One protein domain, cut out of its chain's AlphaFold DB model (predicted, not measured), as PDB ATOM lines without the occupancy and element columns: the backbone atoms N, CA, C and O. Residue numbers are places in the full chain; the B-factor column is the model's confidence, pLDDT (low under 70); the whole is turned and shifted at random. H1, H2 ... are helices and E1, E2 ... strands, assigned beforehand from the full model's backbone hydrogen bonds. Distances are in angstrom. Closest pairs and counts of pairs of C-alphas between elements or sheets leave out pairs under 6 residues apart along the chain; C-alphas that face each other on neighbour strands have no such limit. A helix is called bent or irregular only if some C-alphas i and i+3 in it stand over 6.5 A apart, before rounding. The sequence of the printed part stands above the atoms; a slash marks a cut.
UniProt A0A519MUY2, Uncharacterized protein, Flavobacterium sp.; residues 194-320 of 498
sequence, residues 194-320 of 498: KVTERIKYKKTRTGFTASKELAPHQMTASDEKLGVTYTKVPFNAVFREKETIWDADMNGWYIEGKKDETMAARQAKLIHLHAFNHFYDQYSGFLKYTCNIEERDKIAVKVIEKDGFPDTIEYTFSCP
ATOM      1  N   LYS A 194     163.549 153.459 133.209       78.81
ATOM      2  CA  LYS A 194     163.493 152.485 134.298       78.81
ATOM      3  C   LYS A 194     164.735 151.615 134.300       78.81
ATOM      4  O   LYS A 194     165.066 151.013 133.284       78.81
ATOM      5  N   VAL A 195     165.388 151.532 135.453       77.44
ATOM      6  CA  VAL A 195     166.524 150.641 135.692       77.44
ATOM      7  C   VAL A 195     166.147 149.681 136.807       77.44
ATOM      8  O   VAL A 195     165.718 150.103 137.880       77.44
ATOM      9  N   THR A 196     166.309 148.387 136.561       79.62
ATOM     10  CA  THR A 196     166.013 147.337 137.537       79.62
ATOM     11  C   THR A 196     167.300 146.629 137.929       79.62
ATOM     12  O   THR A 196     168.025 146.131 137.071       79.62
ATOM     13  N   GLU A 197     167.570 146.557 139.229       81.12
ATOM     14  CA  GLU A 197     168.719 145.846 139.789       81.12
ATOM     15  C   GLU A 197     168.252 144.745 140.741       81.12
ATOM     16  O   GLU A 197     167.315 144.932 141.519       81.12
ATOM     17  N   ARG A 198     168.925 143.590 140.698       85.31
ATOM     18  CA  ARG A 198     168.612 142.444 141.556       85.31
ATOM     19  C   ARG A 198     169.692 142.245 142.609       85.31
ATOM     20  O   ARG A 198     170.882 142.236 142.288       85.31
ATOM     21  N   ILE A 199     169.291 142.029 143.857       87.38
ATOM     22  CA  ILE A 199     170.206 141.718 144.953       87.38
ATOM     23  C   ILE A 199     170.329 140.200 145.102       87.38
ATOM     24  O   ILE A 199     169.351 139.460 145.188       87.38
ATOM     25  N   LYS A 200     171.570 139.724 145.135       88.31
ATOM     26  CA  LYS A 200     171.945 138.333 145.362       88.31
ATOM     27  C   LYS A 200     172.499 138.164 146.765       88.31
ATOM     28  O   LYS A 200     173.449 138.843 147.161       88.31
ATOM     29  N   TYR A 201     171.953 137.181 147.465       88.44
ATOM     30  CA  TYR A 201     172.344 136.817 148.819       88.44
ATOM     31  C   TYR A 201     173.096 135.493 148.835       88.44
ATOM     32  O   TYR A 201     172.696 134.531 148.178       88.44
ATOM     33  N   LYS A 202     174.170 135.416 149.623       89.19
ATOM     34  CA  LYS A 202     174.916 134.173 149.846       89.19
ATOM     35  C   LYS A 202     175.198 133.987 151.329       89.19
ATOM     36  O   LYS A 202     175.839 134.822 151.958       89.19
ATOM     37  N   LYS A 203     174.749 132.865 151.889       87.69
ATOM     38  CA  LYS A 203     175.020 132.503 153.285       87.69
ATOM     39  C   LYS A 203     176.510 132.207 153.487       87.69
ATOM     40  O   LYS A 203     177.139 131.562 152.648       87.69
ATOM     41  N   THR A 204     177.063 132.643 154.614       83.75
ATOM     42  CA  THR A 204     178.438 132.351 155.039       83.75
ATOM     43  C   THR A 204     178.439 131.643 156.395       83.75
ATOM     44  O   THR A 204     177.399 131.483 157.036       83.75
ATOM     45  N   ARG A 205     179.613 131.182 156.846       83.38
ATOM     46  CA  ARG A 205     179.761 130.513 158.151       83.38
ATOM     47  C   ARG A 205     179.408 131.431 159.325       83.38
ATOM     48  O   ARG A 205     178.972 130.943 160.359       83.38
ATOM     49  N   THR A 206     179.612 132.733 159.163       83.94
ATOM     50  CA  THR A 206     179.458 133.737 160.218       83.94
ATOM     51  C   THR A 206     178.413 134.786 159.848       83.94
ATOM     52  O   THR A 206     178.509 135.888 160.351       83.94
ATOM     53  N   GLY A 207     177.471 134.518 158.937       86.56
ATOM     54  CA  GLY A 207     176.476 135.504 158.492       86.56
ATOM     55  C   GLY A 207     176.092 135.329 157.021       86.56
ATOM     56  O   GLY A 207     175.763 134.221 156.590       86.56
ATOM     57  N   PHE A 208     176.137 136.408 156.235       87.88
ATOM     58  CA  PHE A 208     175.814 136.385 154.804       87.88
ATOM     59  C   PHE A 208     176.477 137.534 154.030       87.88
ATOM     60  O   PHE A 208     176.961 138.501 154.609       87.88
ATOM     61  N   THR A 209     176.497 137.437 152.703       86.44
ATOM     62  CA  THR A 209     176.868 138.536 151.807       86.44
ATOM     63  C   THR A 209     175.669 138.962 150.972       86.44
ATOM     64  O   THR A 209     174.877 138.113 150.556       86.44
ATOM     65  N   ALA A 210     175.564 140.258 150.696       85.19
ATOM     66  CA  ALA A 210     174.651 140.832 149.717       85.19
ATOM     67  C   ALA A 210     175.477 141.448 148.584       85.19
ATOM     68  O   ALA A 210     176.415 142.204 148.819       85.19
ATOM     69  N   SER A 211     175.135 141.114 147.350       83.06
ATOM     70  CA  SER A 211     175.811 141.587 146.141       83.06
ATOM     71  C   SER A 211     174.764 141.973 145.109       83.06
ATOM     72  O   SER A 211     173.634 141.501 145.191       83.06
ATOM     73  N   LYS A 212     175.103 142.819 144.140       76.00
ATOM     74  CA  LYS A 212     174.200 143.093 143.021       76.00
ATOM     75  C   LYS A 212     174.506 142.126 141.896       76.00
ATOM     76  O   LYS A 212     175.666 141.898 141.558       76.00
ATOM     77  N   GLU A 213     173.461 141.595 141.282       69.25
ATOM     78  CA  GLU A 213     173.565 141.241 139.879       69.25
ATOM     79  C   GLU A 213     173.715 142.554 139.119       69.25
ATOM     80  O   GLU A 213     172.802 143.380 139.132       69.25
ATOM     81  N   LEU A 214     174.904 142.781 138.552       58.69
ATOM     82  CA  LEU A 214     175.114 143.934 137.687       58.69
ATOM     83  C   LEU A 214     174.056 143.868 136.595       58.69
ATOM     84  O   LEU A 214     173.847 142.815 135.985       58.69
ATOM     85  N   ALA A 215     173.359 144.980 136.394       51.59
ATOM     86  CA  ALA A 215     172.391 145.038 135.327       51.59
ATOM     87  C   ALA A 215     173.115 144.781 133.986       51.59
ATOM     88  O   ALA A 215     174.283 145.167 133.853       51.59
ATOM     89  N   PRO A 216     172.483 144.107 133.007       45.91
ATOM     90  CA  PRO A 216     173.175 143.602 131.816       45.91
ATOM     91  C   PRO A 216     173.894 144.677 130.984       45.91
ATOM     92  O   PRO A 216     174.722 144.342 130.137       45.91
ATOM     93  N   HIS A 217     173.588 145.960 131.209       45.84
ATOM     94  CA  HIS A 217     174.273 147.097 130.599       45.84
ATOM     95  C   HIS A 217     175.605 147.503 131.220       45.84
ATOM     96  O   HIS A 217     176.376 148.217 130.580       45.84
ATOM     97  N   GLN A 218     175.918 147.065 132.434       49.53
ATOM     98  CA  GLN A 218     177.218 147.326 133.043       49.53
ATOM     99  C   GLN A 218     178.229 146.302 132.511       49.53
ATOM    100  O   GLN A 218     178.536 145.301 133.157       49.53
ATOM    101  N   MET A 219     178.712 146.535 131.286       45.88
ATOM    102  CA  MET A 219     179.698 145.665 130.650       45.88
ATOM    103  C   MET A 219     181.020 145.701 131.416       45.88
ATOM    104  O   MET A 219     181.588 146.761 131.675       45.88
ATOM    105  N   THR A 220     181.542 144.520 131.735       45.88
ATOM    106  CA  THR A 220     182.953 144.359 132.074       45.88
ATOM    107  C   THR A 220     183.740 144.463 130.775       45.88
ATOM    108  O   THR A 220     183.578 143.626 129.891       45.88
ATOM    109  N   ALA A 221     184.563 145.499 130.624       44.19
ATOM    110  CA  ALA A 221     185.465 145.589 129.484       44.19
ATOM    111  C   ALA A 221     186.769 144.880 129.852       44.19
ATOM    112  O   ALA A 221     187.578 145.398 130.622       44.19
ATOM    113  N   SER A 222     186.941 143.663 129.353       42.09
ATOM    114  CA  SER A 222     188.194 142.919 129.439       42.09
ATOM    115  C   SER A 222     188.961 143.076 128.130       42.09
ATOM    116  O   SER A 222     188.503 142.610 127.088       42.09
ATOM    117  N   ASP A 223     190.127 143.717 128.182       43.06
ATOM    118  CA  ASP A 223     191.094 143.677 127.086       43.06
ATOM    119  C   ASP A 223     191.975 142.434 127.266       43.06
ATOM    120  O   ASP A 223     192.874 142.399 128.111       43.06
ATOM    121  N   GLU A 224     191.710 141.395 126.472       42.16
ATOM    122  CA  GLU A 224     192.449 140.126 126.517       42.16
ATOM    123  C   GLU A 224     193.934 140.269 126.133       42.16
ATOM    124  O   GLU A 224     194.749 139.449 126.550       42.16
ATOM    125  N   LYS A 225     194.319 141.306 125.372       39.66
ATOM    126  CA  LYS A 225     195.721 141.550 124.986       39.66
ATOM    127  C   LYS A 225     196.504 142.279 126.071       39.66
ATOM    128  O   LYS A 225     197.707 142.056 126.197       39.66
ATOM    129  N   LEU A 226     195.845 143.155 126.829       41.62
ATOM    130  CA  LEU A 226     196.454 143.873 127.951       41.62
ATOM    131  C   LEU A 226     196.325 143.114 129.280       41.62
ATOM    132  O   LEU A 226     197.025 143.447 130.234       41.62
ATOM    133  N   GLY A 227     195.452 142.104 129.355       41.53
ATOM    134  CA  GLY A 227     195.140 141.401 130.600       41.53
ATOM    135  C   GLY A 227     194.431 142.292 131.625       41.53
ATOM    136  O   GLY A 227     194.428 141.981 132.814       41.53
ATOM    137  N   VAL A 228     193.852 143.415 131.183       41.12
ATOM    138  CA  VAL A 228     193.206 144.402 132.055       41.12
ATOM    139  C   VAL A 228     191.698 144.240 131.953       41.12
ATOM    140  O   VAL A 228     191.114 144.340 130.876       41.12
ATOM    141  N   THR A 229     191.065 143.999 133.100       44.09
ATOM    142  CA  THR A 229     189.609 144.032 133.241       44.09
ATOM    143  C   THR A 229     189.226 145.339 133.912       44.09
ATOM    144  O   THR A 229     189.517 145.557 135.088       44.09
ATOM    145  N   TYR A 230     188.574 146.221 133.162       48.47
ATOM    146  CA  TYR A 230     188.022 147.461 133.687       48.47
ATOM    147  C   TYR A 230     186.679 147.151 134.348       48.47
ATOM    148  O   TYR A 230     185.606 147.272 133.758       48.47
ATOM    149  N   THR A 231     186.746 146.670 135.585       46.78
ATOM    150  CA  THR A 231     185.576 146.466 136.443       46.78
ATOM    151  C   THR A 231     185.250 147.772 137.162       46.78
ATOM    152  O   THR A 231     186.045 148.234 137.982       46.78
ATOM    153  N   LYS A 232     184.065 148.355 136.920       54.94
ATOM    154  CA  LYS A 232     183.489 149.315 137.878       54.94
ATOM    155  C   LYS A 232     183.344 148.590 139.229       54.94
ATOM    156  O   LYS A 232     183.017 147.402 139.245       54.94
ATOM    157  N   VAL A 233     183.626 149.270 140.348       56.84
ATOM    158  CA  VAL A 233     183.626 148.646 141.688       56.84
ATOM    159  C   VAL A 233     182.268 147.970 141.935       56.84
ATOM    160  O   VAL A 233     181.243 148.664 141.963       56.84
ATOM    161  N   PRO A 234     182.219 146.631 142.081       64.19
ATOM    162  CA  PRO A 234     180.961 145.927 142.256       64.19
ATOM    163  C   PRO A 234     180.360 146.265 143.622       64.19
ATOM    164  O   PRO A 234     181.073 146.459 144.607       64.19
ATOM    165  N   PHE A 235     179.031 146.310 143.705       72.62
ATOM    166  CA  PHE A 235     178.364 146.362 145.002       72.62
ATOM    167  C   PHE A 235     178.572 145.029 145.729       72.62
ATOM    168  O   PHE A 235     178.143 143.978 145.241       72.62
ATOM    169  N   ASN A 236     179.183 145.087 146.910       78.62
ATOM    170  CA  ASN A 236     179.295 143.959 147.821       78.62
ATOM    171  C   ASN A 236     179.221 144.443 149.275       78.62
ATOM    172  O   ASN A 236     179.903 145.390 149.662       78.62
ATOM    173  N   ALA A 237     178.404 143.764 150.071       79.38
ATOM    174  CA  ALA A 237     178.240 143.995 151.495       79.38
ATOM    175  C   ALA A 237     178.382 142.664 152.238       79.38
ATOM    176  O   ALA A 237     177.718 141.679 151.900       79.38
ATOM    177  N   VAL A 238     179.239 142.624 153.255       83.00
ATOM    178  CA  VAL A 238     179.484 141.430 154.071       83.00
ATOM    179  C   VAL A 238     178.915 141.658 155.460       83.00
ATOM    180  O   VAL A 238     179.399 142.519 156.184       83.00
ATOM    181  N   PHE A 239     177.926 140.856 155.844       82.31
ATOM    182  CA  PHE A 239     177.313 140.879 157.167       82.31
ATOM    183  C   PHE A 239     177.856 139.725 158.001       82.31
ATOM    184  O   PHE A 239     177.761 138.554 157.611       82.31
ATOM    185  N   ARG A 240     178.426 140.056 159.157       82.38
ATOM    186  CA  ARG A 240     178.971 139.102 160.117       82.38
ATOM    187  C   ARG A 240     178.165 139.154 161.408       82.38
ATOM    188  O   ARG A 240     177.990 140.202 162.018       82.38
ATOM    189  N   GLU A 241     177.679 138.001 161.828       75.56
ATOM    190  CA  GLU A 241     177.044 137.773 163.113       75.56
ATOM    191  C   GLU A 241     178.072 137.242 164.114       75.56
ATOM    192  O   GLU A 241     178.752 136.242 163.868       75.56
ATOM    193  N   LYS A 242     178.144 137.895 165.274       75.06
ATOM    194  CA  LYS A 242     178.808 137.399 166.484       75.06
ATOM    195  C   LYS A 242     177.746 137.190 167.572       75.06
ATOM    196  O   LYS A 242     176.574 137.520 167.386       75.06
ATOM    197  N   GLU A 243     178.135 136.603 168.703       69.06
ATOM    198  CA  GLU A 243     177.193 136.177 169.755       69.06
ATOM    199  C   GLU A 243     176.291 137.312 170.275       69.06
ATOM    200  O   GLU A 243     175.104 137.087 170.507       69.06
ATOM    201  N   THR A 244     176.815 138.535 170.403       67.19
ATOM    202  CA  THR A 244     176.096 139.689 170.986       67.19
ATOM    203  C   THR A 244     176.052 140.930 170.089       67.19
ATOM    204  O   THR A 244     175.277 141.857 170.343       67.19
ATOM    205  N   ILE A 245     176.853 140.945 169.026       70.19
ATOM    206  CA  ILE A 245     177.031 142.068 168.103       70.19
ATOM    207  C   ILE A 245     176.997 141.569 166.661       70.19
ATOM    208  O   ILE A 245     177.249 140.394 166.388       70.19
ATOM    209  N   TRP A 246     176.704 142.464 165.732       75.12
ATOM    210  CA  TRP A 246     176.879 142.230 164.305       75.12
ATOM    211  C   TRP A 246     177.748 143.331 163.715       75.12
ATOM    212  O   TRP A 246     177.768 144.451 164.230       75.12
ATOM    213  N   ASP A 247     178.433 143.007 162.626       77.75
ATOM    214  CA  ASP A 247     179.169 143.977 161.836       77.75
ATOM    215  C   ASP A 247     178.883 143.856 160.337       77.75
ATOM    216  O   ASP A 247     178.587 142.769 159.834       77.75
ATOM    217  N   ALA A 248     178.900 144.988 159.636       74.38
ATOM    218  CA  ALA A 248     178.779 145.063 158.186       74.38
ATOM    219  C   ALA A 248     179.993 145.779 157.593       74.38
ATOM    220  O   ALA A 248     180.325 146.879 158.030       74.38
ATOM    221  N   ASP A 249     180.611 145.161 156.588       76.00
ATOM    222  CA  ASP A 249     181.690 145.734 155.782       76.00
ATOM    223  C   ASP A 249     181.190 145.981 154.354       76.00
ATOM    224  O   ASP A 249     180.701 145.062 153.686       76.00
ATOM    225  N   MET A 250     181.271 147.235 153.911       70.56
ATOM    226  CA  MET A 250     180.787 147.704 152.615       70.56
ATOM    227  C   MET A 250     181.846 148.593 151.967       70.56
ATOM    228  O   MET A 250     181.912 149.788 152.246       70.56
ATOM    229  N   ASN A 251     182.678 148.016 151.098       64.25
ATOM    230  CA  ASN A 251     183.769 148.725 150.417       64.25
ATOM    231  C   ASN A 251     184.655 149.539 151.389       64.25
ATOM    232  O   ASN A 251     184.974 150.695 151.119       64.25
ATOM    233  N   GLY A 252     185.017 148.954 152.539       61.34
ATOM    234  CA  GLY A 252     185.877 149.593 153.543       61.34
ATOM    235  C   GLY A 252     185.136 150.424 154.597       61.34
ATOM    236  O   GLY A 252     185.768 150.929 155.523       61.34
ATOM    237  N   TRP A 253     183.809 150.548 154.504       56.31
ATOM    238  CA  TRP A 253     182.979 151.129 155.560       56.31
ATOM    239  C   TRP A 253     182.535 150.044 156.537       56.31
ATOM    240  O   TRP A 253     181.894 149.078 156.126       56.31
ATOM    241  N   TYR A 254     182.840 150.232 157.822       67.31
ATOM    242  CA  TYR A 254     182.501 149.296 158.893       67.31
ATOM    243  C   TYR A 254     181.398 149.860 159.792       67.31
ATOM    244  O   TYR A 254     181.511 150.977 160.299       67.31
ATOM    245  N   ILE A 255     180.337 149.084 160.010       67.06
ATOM    246  CA  ILE A 255     179.234 149.429 160.917       67.06
ATOM    247  C   ILE A 255     179.059 148.296 161.919       67.06
ATOM    248  O   ILE A 255     178.929 147.148 161.510       67.06
ATOM    249  N   GLU A 256     178.999 148.619 163.210       73.12
ATOM    250  CA  GLU A 256     178.727 147.667 164.292       73.12
ATOM    251  C   GLU A 256     177.380 147.973 164.956       73.12
ATOM    252  O   GLU A 256     177.010 149.135 165.146       73.12
ATOM    253  N   GLY A 257     176.634 146.935 165.333       70.00
ATOM    254  CA  GLY A 257     175.372 147.086 166.048       70.00
ATOM    255  C   GLY A 257     175.091 145.958 167.035       70.00
ATOM    256  O   GLY A 257     175.643 144.862 166.949       70.00
ATOM    257  N   LYS A 258     174.195 146.224 167.992       71.56
ATOM    258  CA  LYS A 258     173.706 145.211 168.940       71.56
ATOM    259  C   LYS A 258     172.703 144.282 168.259       71.56
ATOM    260  O   LYS A 258     171.922 144.721 167.412       71.56
ATOM    261  N   LYS A 259     172.712 143.008 168.654       67.06
ATOM    262  CA  LYS A 259     171.733 142.011 168.206       67.06
ATOM    263  C   LYS A 259     170.395 142.252 168.921       67.06
ATOM    264  O   LYS A 259     170.322 142.121 170.139       67.06
ATOM    265  N   ASP A 260     169.363 142.648 168.173       74.75
ATOM    266  CA  ASP A 260     168.000 142.896 168.668       74.75
ATOM    267  C   ASP A 260     166.932 142.458 167.641       74.75
ATOM    268  O   ASP A 260     167.256 142.107 166.506       74.75
ATOM    269  N   GLU A 261     165.652 142.461 168.027       62.47
ATOM    270  CA  GLU A 261     164.526 142.008 167.184       62.47
ATOM    271  C   GLU A 261     164.343 142.840 165.897       62.47
ATOM    272  O   GLU A 261     163.700 142.393 164.950       62.47
ATOM    273  N   THR A 262     164.954 144.027 165.816       73.38
ATOM    274  CA  THR A 262     164.900 144.908 164.636       73.38
ATOM    275  C   THR A 262     166.083 144.720 163.682       73.38
ATOM    276  O   THR A 262     166.180 145.422 162.672       73.38
ATOM    277  N   MET A 263     166.983 143.772 163.973       75.81
ATOM    278  CA  MET A 263     168.233 143.560 163.237       75.81
ATOM    279  C   MET A 263     168.013 143.352 161.734       75.81
ATOM    280  O   MET A 263     168.646 144.044 160.938       75.81
ATOM    281  N   ALA A 264     167.098 142.462 161.335       77.12
ATOM    282  CA  ALA A 264     166.837 142.177 159.921       77.12
ATOM    283  C   ALA A 264     166.336 143.423 159.166       77.12
ATOM    284  O   ALA A 264     166.847 143.747 158.097       77.12
ATOM    285  N   ALA A 265     165.428 144.196 159.771       79.62
ATOM    286  CA  ALA A 265     164.925 145.444 159.191       79.62
ATOM    287  C   ALA A 265     166.027 146.514 159.054       79.62
ATOM    288  O   ALA A 265     166.084 147.238 158.059       79.62
ATOM    289  N   ARG A 266     166.946 146.605 160.029       79.19
ATOM    290  CA  ARG A 266     168.111 147.506 159.951       79.19
ATOM    291  C   ARG A 266     169.089 147.079 158.856       79.19
ATOM    292  O   ARG A 266     169.558 147.936 158.110       79.19
ATOM    293  N   GLN A 267     169.359 145.780 158.728       82.06
ATOM    294  CA  GLN A 267     170.204 145.227 157.666       82.06
ATOM    295  C   GLN A 267     169.589 145.475 156.283       82.06
ATOM    296  O   GLN A 267     170.278 145.967 155.393       82.06
ATOM    297  N   ALA A 268     168.287 145.231 156.119       83.75
ATOM    298  CA  ALA A 268     167.549 145.516 154.890       83.75
ATOM    299  C   ALA A 268     167.624 147.001 154.497       83.75
ATOM    300  O   ALA A 268     167.938 147.327 153.350       83.75
ATOM    301  N   LYS A 269     167.430 147.912 155.462       84.06
ATOM    302  CA  LYS A 269     167.558 149.361 155.243       84.06
ATOM    303  C   LYS A 269     168.972 149.765 154.818       84.06
ATOM    304  O   LYS A 269     169.116 150.599 153.926       84.06
ATOM    305  N   LEU A 270     170.003 149.186 155.435       81.94
ATOM    306  CA  LEU A 270     171.399 149.431 155.060       81.94
ATOM    307  C   LEU A 270     171.690 148.940 153.640       81.94
ATOM    308  O   LEU A 270     172.243 149.692 152.844       81.94
ATOM    309  N   ILE A 271     171.257 147.724 153.297       84.19
ATOM    310  CA  ILE A 271     171.406 147.171 151.944       84.19
ATOM    311  C   ILE A 271     170.750 148.097 150.920       84.19
ATOM    312  O   ILE A 271     171.389 148.442 149.932       84.19
ATOM    313  N   HIS A 272     169.519 148.549 151.175       85.81
ATOM    314  CA  HIS A 272     168.831 149.488 150.294       85.81
ATOM    315  C   HIS A 272     169.596 150.814 150.153       85.81
ATOM    316  O   HIS A 272     169.848 151.241 149.029       85.81
ATOM    317  N   LEU A 273     170.015 151.443 151.255       82.94
ATOM    318  CA  LEU A 273     170.731 152.724 151.216       82.94
ATOM    319  C   LEU A 273     172.046 152.622 150.435       82.94
ATOM    320  O   LEU A 273     172.343 153.468 149.594       82.94
ATOM    321  N   HIS A 274     172.834 151.578 150.689       78.38
ATOM    322  CA  HIS A 274     174.091 151.370 149.980       78.38
ATOM    323  C   HIS A 274     173.868 150.969 148.524       78.38
ATOM    324  O   HIS A 274     174.622 151.407 147.660       78.38
ATOM    325  N   ALA A 275     172.825 150.190 148.227       80.81
ATOM    326  CA  ALA A 275     172.449 149.887 146.856       80.81
ATOM    327  C   ALA A 275     172.036 151.162 146.112       80.81
ATOM    328  O   ALA A 275     172.488 151.360 144.990       80.81
ATOM    329  N   PHE A 276     171.263 152.052 146.737       83.25
ATOM    330  CA  PHE A 276     170.900 153.349 146.170       83.25
ATOM    331  C   PHE A 276     172.120 154.246 145.953       83.25
ATOM    332  O   PHE A 276     172.252 154.812 144.878       83.25
ATOM    333  N   ASN A 277     173.032 154.361 146.923       77.81
ATOM    334  CA  ASN A 277     174.242 155.176 146.759       77.81
ATOM    335  C   ASN A 277     175.151 154.616 145.664       77.81
ATOM    336  O   ASN A 277     175.594 155.364 144.804       77.81
ATOM    337  N   HIS A 278     175.368 153.298 145.648       77.25
ATOM    338  CA  HIS A 278     176.119 152.644 144.579       77.25
ATOM    339  C   HIS A 278     175.457 152.879 143.222       77.25
ATOM    340  O   HIS A 278     176.141 153.272 142.290       77.25
ATOM    341  N   PHE A 279     174.134 152.719 143.121       78.31
ATOM    342  CA  PHE A 279     173.376 153.080 141.925       78.31
ATOM    343  C   PHE A 279     173.643 154.553 141.553       78.31
ATOM    344  O   PHE A 279     174.146 154.845 140.474       78.31
ATOM    345  N   TYR A 280     173.399 155.490 142.466       73.81
ATOM    346  CA  TYR A 280     173.557 156.915 142.208       73.81
ATOM    347  C   TYR A 280     174.967 157.254 141.726       73.81
ATOM    348  O   TYR A 280     175.105 157.961 140.741       73.81
ATOM    349  N   ASP A 281     176.010 156.713 142.347       70.81
ATOM    350  CA  ASP A 281     177.390 156.967 141.940       70.81
ATOM    351  C   ASP A 281     177.671 156.395 140.540       70.81
ATOM    352  O   ASP A 281     178.245 157.086 139.699       70.81
ATOM    353  N   GLN A 282     177.193 155.178 140.254       68.00
ATOM    354  CA  GLN A 282     177.369 154.502 138.962       68.00
ATOM    355  C   GLN A 282     176.651 155.205 137.805       68.00
ATOM    356  O   GLN A 282     177.180 155.236 136.693       68.00
ATOM    357  N   TYR A 283     175.466 155.762 138.063       66.94
ATOM    358  CA  TYR A 283     174.627 156.402 137.052       66.94
ATOM    359  C   TYR A 283     174.651 157.930 137.132       66.94
ATOM    360  O   TYR A 283     174.086 158.574 136.263       66.94
ATOM    361  N   SER A 284     175.320 158.558 138.102       59.81
ATOM    362  CA  SER A 284     175.348 160.026 138.253       59.81
ATOM    363  C   SER A 284     175.827 160.744 136.990       59.81
ATOM    364  O   SER A 284     175.277 161.783 136.635       59.81
ATOM    365  N   GLY A 285     176.788 160.169 136.260       56.62
ATOM    366  CA  GLY A 285     177.202 160.662 134.944       56.62
ATOM    367  C   GLY A 285     176.084 160.581 133.898       56.62
ATOM    368  O   GLY A 285     175.833 161.559 133.203       56.62
ATOM    369  N   PHE A 286     175.366 159.458 133.831       57.09
ATOM    370  CA  PHE A 286     174.165 159.284 133.002       57.09
ATOM    371  C   PHE A 286     173.049 160.282 133.384       57.09
ATOM    372  O   PHE A 286     172.452 160.928 132.524       57.09
ATOM    373  N   LEU A 287     172.822 160.478 134.684       56.31
ATOM    374  CA  LEU A 287     171.761 161.316 135.250       56.31
ATOM    375  C   LEU A 287     172.018 162.819 135.075       56.31
ATOM    376  O   LEU A 287     171.074 163.581 134.848       56.31
ATOM    377  N   LYS A 288     173.286 163.243 135.153       53.75
ATOM    378  CA  LYS A 288     173.693 164.650 135.055       53.75
ATOM    379  C   LYS A 288     173.469 165.240 133.663       53.75
ATOM    380  O   LYS A 288     173.116 166.407 133.570       53.75
ATOM    381  N   TYR A 289     173.681 164.460 132.602       51.41
ATOM    382  CA  TYR A 289     173.606 164.966 131.226       51.41
ATOM    383  C   TYR A 289     172.249 164.749 130.549       51.41
ATOM    384  O   TYR A 289     171.960 165.441 129.588       51.41
ATOM    385  N   THR A 290     171.419 163.812 131.024       53.88
ATOM    386  CA  THR A 290     170.161 163.454 130.338       53.88
ATOM    387  C   THR A 290     168.896 163.880 131.078       53.88
ATOM    388  O   THR A 290     167.876 164.092 130.436       53.88
ATOM    389  N   CYS A 291     168.895 163.998 132.410       54.94
ATOM    390  CA  CYS A 291     167.638 164.227 133.143       54.94
ATOM    391  C   CYS A 291     167.710 165.388 134.148       54.94
ATOM    392  O   CYS A 291     166.758 165.577 134.900       54.94
ATOM    393  N   ASN A 292     168.793 166.185 134.159       54.84
ATOM    394  CA  ASN A 292     169.004 167.304 135.097       54.84
ATOM    395  C   ASN A 292     168.692 166.925 136.563       54.84
ATOM    396  O   ASN A 292     168.082 167.689 137.312       54.84
ATOM    397  N   ILE A 293     169.084 165.717 136.982       50.41
ATOM    398  CA  ILE A 293     168.892 165.246 138.358       50.41
ATOM    399  C   ILE A 293     170.117 165.667 139.169       50.41
ATOM    400  O   ILE A 293     171.041 164.895 139.406       50.41
ATOM    401  N   GLU A 294     170.132 166.927 139.592       54.94
ATOM    402  CA  GLU A 294     170.982 167.353 140.711       54.94
ATOM    403  C   GLU A 294     170.341 166.984 142.067       54.94
ATOM    404  O   GLU A 294     170.984 167.041 143.114       54.94
ATOM    405  N   GLU A 295     169.081 166.528 142.053       62.91
ATOM    406  CA  GLU A 295     168.269 166.254 143.237       62.91
ATOM    407  C   GLU A 295     167.981 164.752 143.393       62.91
ATOM    408  O   GLU A 295     167.057 164.210 142.784       62.91
ATOM    409  N   ARG A 296     168.750 164.079 144.263       71.94
ATOM    410  CA  ARG A 296     168.583 162.653 144.629       71.94
ATOM    411  C   ARG A 296     167.136 162.266 144.962       71.94
ATOM    412  O   ARG A 296     166.721 161.154 144.650       71.94
ATOM    413  N   ASP A 297     166.378 163.191 145.542       71.06
ATOM    414  CA  ASP A 297     165.012 162.971 146.029       71.06
ATOM    415  C   ASP A 297     163.965 162.841 144.907       71.06
ATOM    416  O   ASP A 297     162.845 162.397 145.154       71.06
ATOM    417  N   LYS A 298     164.319 163.191 143.661       72.12
ATOM    418  CA  LYS A 298     163.444 163.040 142.484       72.12
ATOM    419  C   LYS A 298     163.486 161.639 141.865       72.12
ATOM    420  O   LYS A 298     162.695 161.349 140.970       72.12
ATOM    421  N   ILE A 299     164.391 160.769 142.319       80.44
ATOM    422  CA  ILE A 299     164.493 159.392 141.830       80.44
ATOM    423  C   ILE A 299     163.408 158.557 142.509       80.44
ATOM    424  O   ILE A 299     163.471 158.298 143.711       80.44
ATOM    425  N   ALA A 300     162.418 158.104 141.741       86.38
ATOM    426  CA  ALA A 300     161.390 157.219 142.271       86.38
ATOM    427  C   ALA A 300     161.971 155.808 142.445       86.38
ATOM    428  O   ALA A 300     162.414 155.186 141.479       86.38
ATOM    429  N   VAL A 301     161.966 155.307 143.682       88.62
ATOM    430  CA  VAL A 301     162.507 153.988 144.033       88.62
ATOM    431  C   VAL A 301     161.385 153.071 144.487       88.62
ATOM    432  O   VAL A 301     160.649 153.381 145.425       88.62
ATOM    433  N   LYS A 302     161.285 151.906 143.853       92.62
ATOM    434  CA  LYS A 302     160.387 150.829 144.261       92.62
ATOM    435  C   LYS A 302     161.216 149.616 144.666       92.62
ATOM    436  O   LYS A 302     161.893 149.014 143.838       92.62
ATOM    437  N   VAL A 303     161.137 149.248 145.943       90.56
ATOM    438  CA  VAL A 303     161.804 148.060 146.491       90.56
ATOM    439  C   VAL A 303     160.805 146.910 146.540       90.56
ATOM    440  O   VAL A 303     159.742 147.025 147.147       90.56
ATOM    441  N   ILE A 304     161.141 145.806 145.882       93.06
ATOM    442  CA  ILE A 304     160.424 144.539 145.976       93.06
ATOM    443  C   ILE A 304     161.195 143.670 146.963       93.06
ATOM    444  O   ILE A 304     162.348 143.308 146.721       93.06
ATOM    445  N   GLU A 305     160.560 143.367 148.088       91.25
ATOM    446  CA  GLU A 305     161.167 142.593 149.163       91.25
ATOM    447  C   GLU A 305     160.870 141.100 149.035       91.25
ATOM    448  O   GLU A 305     159.804 140.682 148.577       91.25
ATOM    449  N   LYS A 306     161.812 140.292 149.514       89.25
ATOM    450  CA  LYS A 306     161.655 138.860 149.733       89.25
ATOM    451  C   LYS A 306     162.267 138.510 151.082       89.25
ATOM    452  O   LYS A 306     163.392 138.904 151.372       89.25
ATOM    453  N   ASP A 307     161.511 137.804 151.917       86.50
ATOM    454  CA  ASP A 307     161.933 137.396 153.266       86.50
ATOM    455  C   ASP A 307     162.403 138.571 154.156       86.50
ATOM    456  O   ASP A 307     163.276 138.415 155.008       86.50
ATOM    457  N   GLY A 308     161.828 139.764 153.955       82.69
ATOM    458  CA  GLY A 308     162.177 140.986 154.691       82.69
ATOM    459  C   GLY A 308     163.459 141.684 154.218       82.69
ATOM    460  O   GLY A 308     163.931 142.597 154.891       82.69
ATOM    461  N   PHE A 309     164.022 141.271 153.078       87.00
ATOM    462  CA  PHE A 309     165.203 141.873 152.459       87.00
ATOM    463  C   PHE A 309     164.907 142.370 151.031       87.00
ATOM    464  O   PHE A 309     164.051 141.795 150.359       87.00
ATOM    465  N   PRO A 310     165.613 143.404 150.524       89.75
ATOM    466  CA  PRO A 310     165.470 143.851 149.135       89.75
ATOM    467  C   PRO A 310     165.857 142.749 148.134       89.75
ATOM    468  O   PRO A 310     167.019 142.377 148.062       89.75
ATOM    469  N   ASP A 311     164.932 142.238 147.323       90.88
ATOM    470  CA  ASP A 311     165.254 141.275 146.252       90.88
ATOM    471  C   ASP A 311     165.494 141.992 144.923       90.88
ATOM    472  O   ASP A 311     166.501 141.764 144.254       90.88
ATOM    473  N   THR A 312     164.593 142.908 144.570       89.00
ATOM    474  CA  THR A 312     164.670 143.701 143.341       89.00
ATOM    475  C   THR A 312     164.429 145.171 143.666       89.00
ATOM    476  O   THR A 312     163.518 145.501 144.425       89.00
ATOM    477  N   ILE A 313     165.233 146.065 143.092       88.19
ATOM    478  CA  ILE A 313     165.082 147.513 143.236       88.19
ATOM    479  C   ILE A 313     164.874 148.110 141.844       88.19
ATOM    480  O   ILE A 313     165.709 147.944 140.957       88.19
ATOM    481  N   GLU A 314     163.740 148.777 141.647       87.81
ATOM    482  CA  GLU A 314     163.415 149.512 140.426       87.81
ATOM    483  C   GLU A 314     163.597 151.008 140.681       87.81
ATOM    484  O   GLU A 314     162.980 151.577 141.585       87.81
ATOM    485  N   TYR A 315     164.435 151.638 139.867       84.19
ATOM    486  CA  TYR A 315     164.674 153.071 139.860       84.19
ATOM    487  C   TYR A 315     164.018 153.676 138.618       84.19
ATOM    488  O   TYR A 315     164.249 153.200 137.507       84.19
ATOM    489  N   THR A 316     163.196 154.709 138.798       82.88
ATOM    490  CA  THR A 316     162.535 155.433 137.703       82.88
ATOM    491  C   THR A 316     162.982 156.894 137.676       82.88
ATOM    492  O   THR A 316     162.979 157.568 138.709       82.88
ATOM    493  N   PHE A 317     163.332 157.378 136.484       78.00
ATOM    494  CA  PHE A 317     163.773 158.747 136.207       78.00
ATOM    495  C   PHE A 317     162.842 159.368 135.187       78.00
ATOM    496  O   PHE A 317     162.716 158.829 134.091       78.00
ATOM    497  N   SER A 318     162.257 160.513 135.508       76.62
ATOM    498  CA  SER A 318     161.526 161.296 134.520       76.62
ATOM    499  C   SER A 318     162.480 162.267 133.851       76.62
ATOM    500  O   SER A 318     163.026 163.161 134.496       76.62
ATOM    501  N   CYS A 319     162.686 162.084 132.554       75.31
ATOM    502  CA  CYS A 319     163.517 162.964 131.752       75.31
ATOM    503  C   CYS A 319     162.567 163.890 130.987       75.31
ATOM    504  O   CYS A 319     161.806 163.418 130.133       75.31
ATOM    505  N   PRO A 320     162.523 165.189 131.339       77.56
ATOM    506  CA  PRO A 320     161.641 166.132 130.673       77.56
ATOM    507  C   PRO A 320     162.048 166.262 129.205       77.56
ATOM    508  O   PRO A 320     163.220 166.128 128.852       77.56
TER     509      PRO A 320
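AT A GLANCE: This is residues 194 to 320 of the 498 residues of an uncharacterized protein of Flavobacterium sp. (UniProt A0A519MUY2). A sheet of seven strands, curled like part of a barrel, wraps round one long, kinked helix, H1, which leaves the sheet's other face bare; residues 223 to 228, at the tip of a separate small hairpin of E3 and E4, stick out. The printed part has 127 residues, with named elements in the order E1 E2 E3 E4 E5 E6 E7 H1 E8 E9, and its class is mixed, helices and strands. The large sheet runs E7 - E6 - E5 - E2 - E1 - E9 - E8, all antiparallel. The whole is only just compact, close to loose, with a radius of gyration of the C-alphas of 16.5 A; it spans 48 by 42 by 23 A and is only just flat.

HOW THE PARTS SIT: Start at E1, residues 194 to 204, an inner strand of the large, twisted sheet. Its pairing is staggered: residues 194 to 198 pair with E9, residues 309 to 319, and residues 198 to 204 with E2, residues 207 to 213. Look for N 195 and O 315, 2.9 A apart, and N 200 and O 211, 2.7 A apart, within hydrogen-bond range. E5, residues 236 to 241, is the antiparallel neighbour of E2, with N 210 and O 237 within hydrogen-bond range at 2.8 A. E5, E6, residues 245 to 250, and E7, residues 253 to 258, form a meander, each strand the antiparallel neighbour of the one before; see N 240 and O 247 at 2.8 A, and N 248 and O 255 at 2.9 A. At the other edge, E8, residues 300 to 306, makes a hairpin with E9, with N 304 and O 312 at 2.8 A. H1, residues 263 to 290, is on one face of this sheet, in two layers, and the sheet curls round it; the closest C-alphas of H1 and E9 are those of Ala 268 and Phe 309, 5.0 A apart. In H1, 21 of 24 O i to N i+4 pairs are within hydrogen-bond range. E3, residues 221 to 223, and E4, residues 228 to 230, form a hairpin, with N 230 and O 221 at 2.8 A; both are apart from H1.

IN THESE COORDINATES: Find C-alpha 194 at (163.493, 152.485, 134.298); E1 runs 32.5 A from there. H1 runs 38.5 A from C-alpha 263 at (168.233, 143.560, 163.237), with a kink of 58 degrees near residue 283; it is irregular, C-alphas 282 and 285 being 7.4 A apart. E9 bends by 53 degrees at residue 312 and ends, after 29.6 A, at C-alpha 319, (163.517, 162.964, 131.752).

THE WHOLE: The C-alphas farthest apart, those of Lys 225 and Glu 261, are 52.5 A apart. The printed part has no cut and no long link. Mean pLDDT of the printed part is 71.7; look for values under 70 at, among others, residues 213 to 234 and 282 to 295.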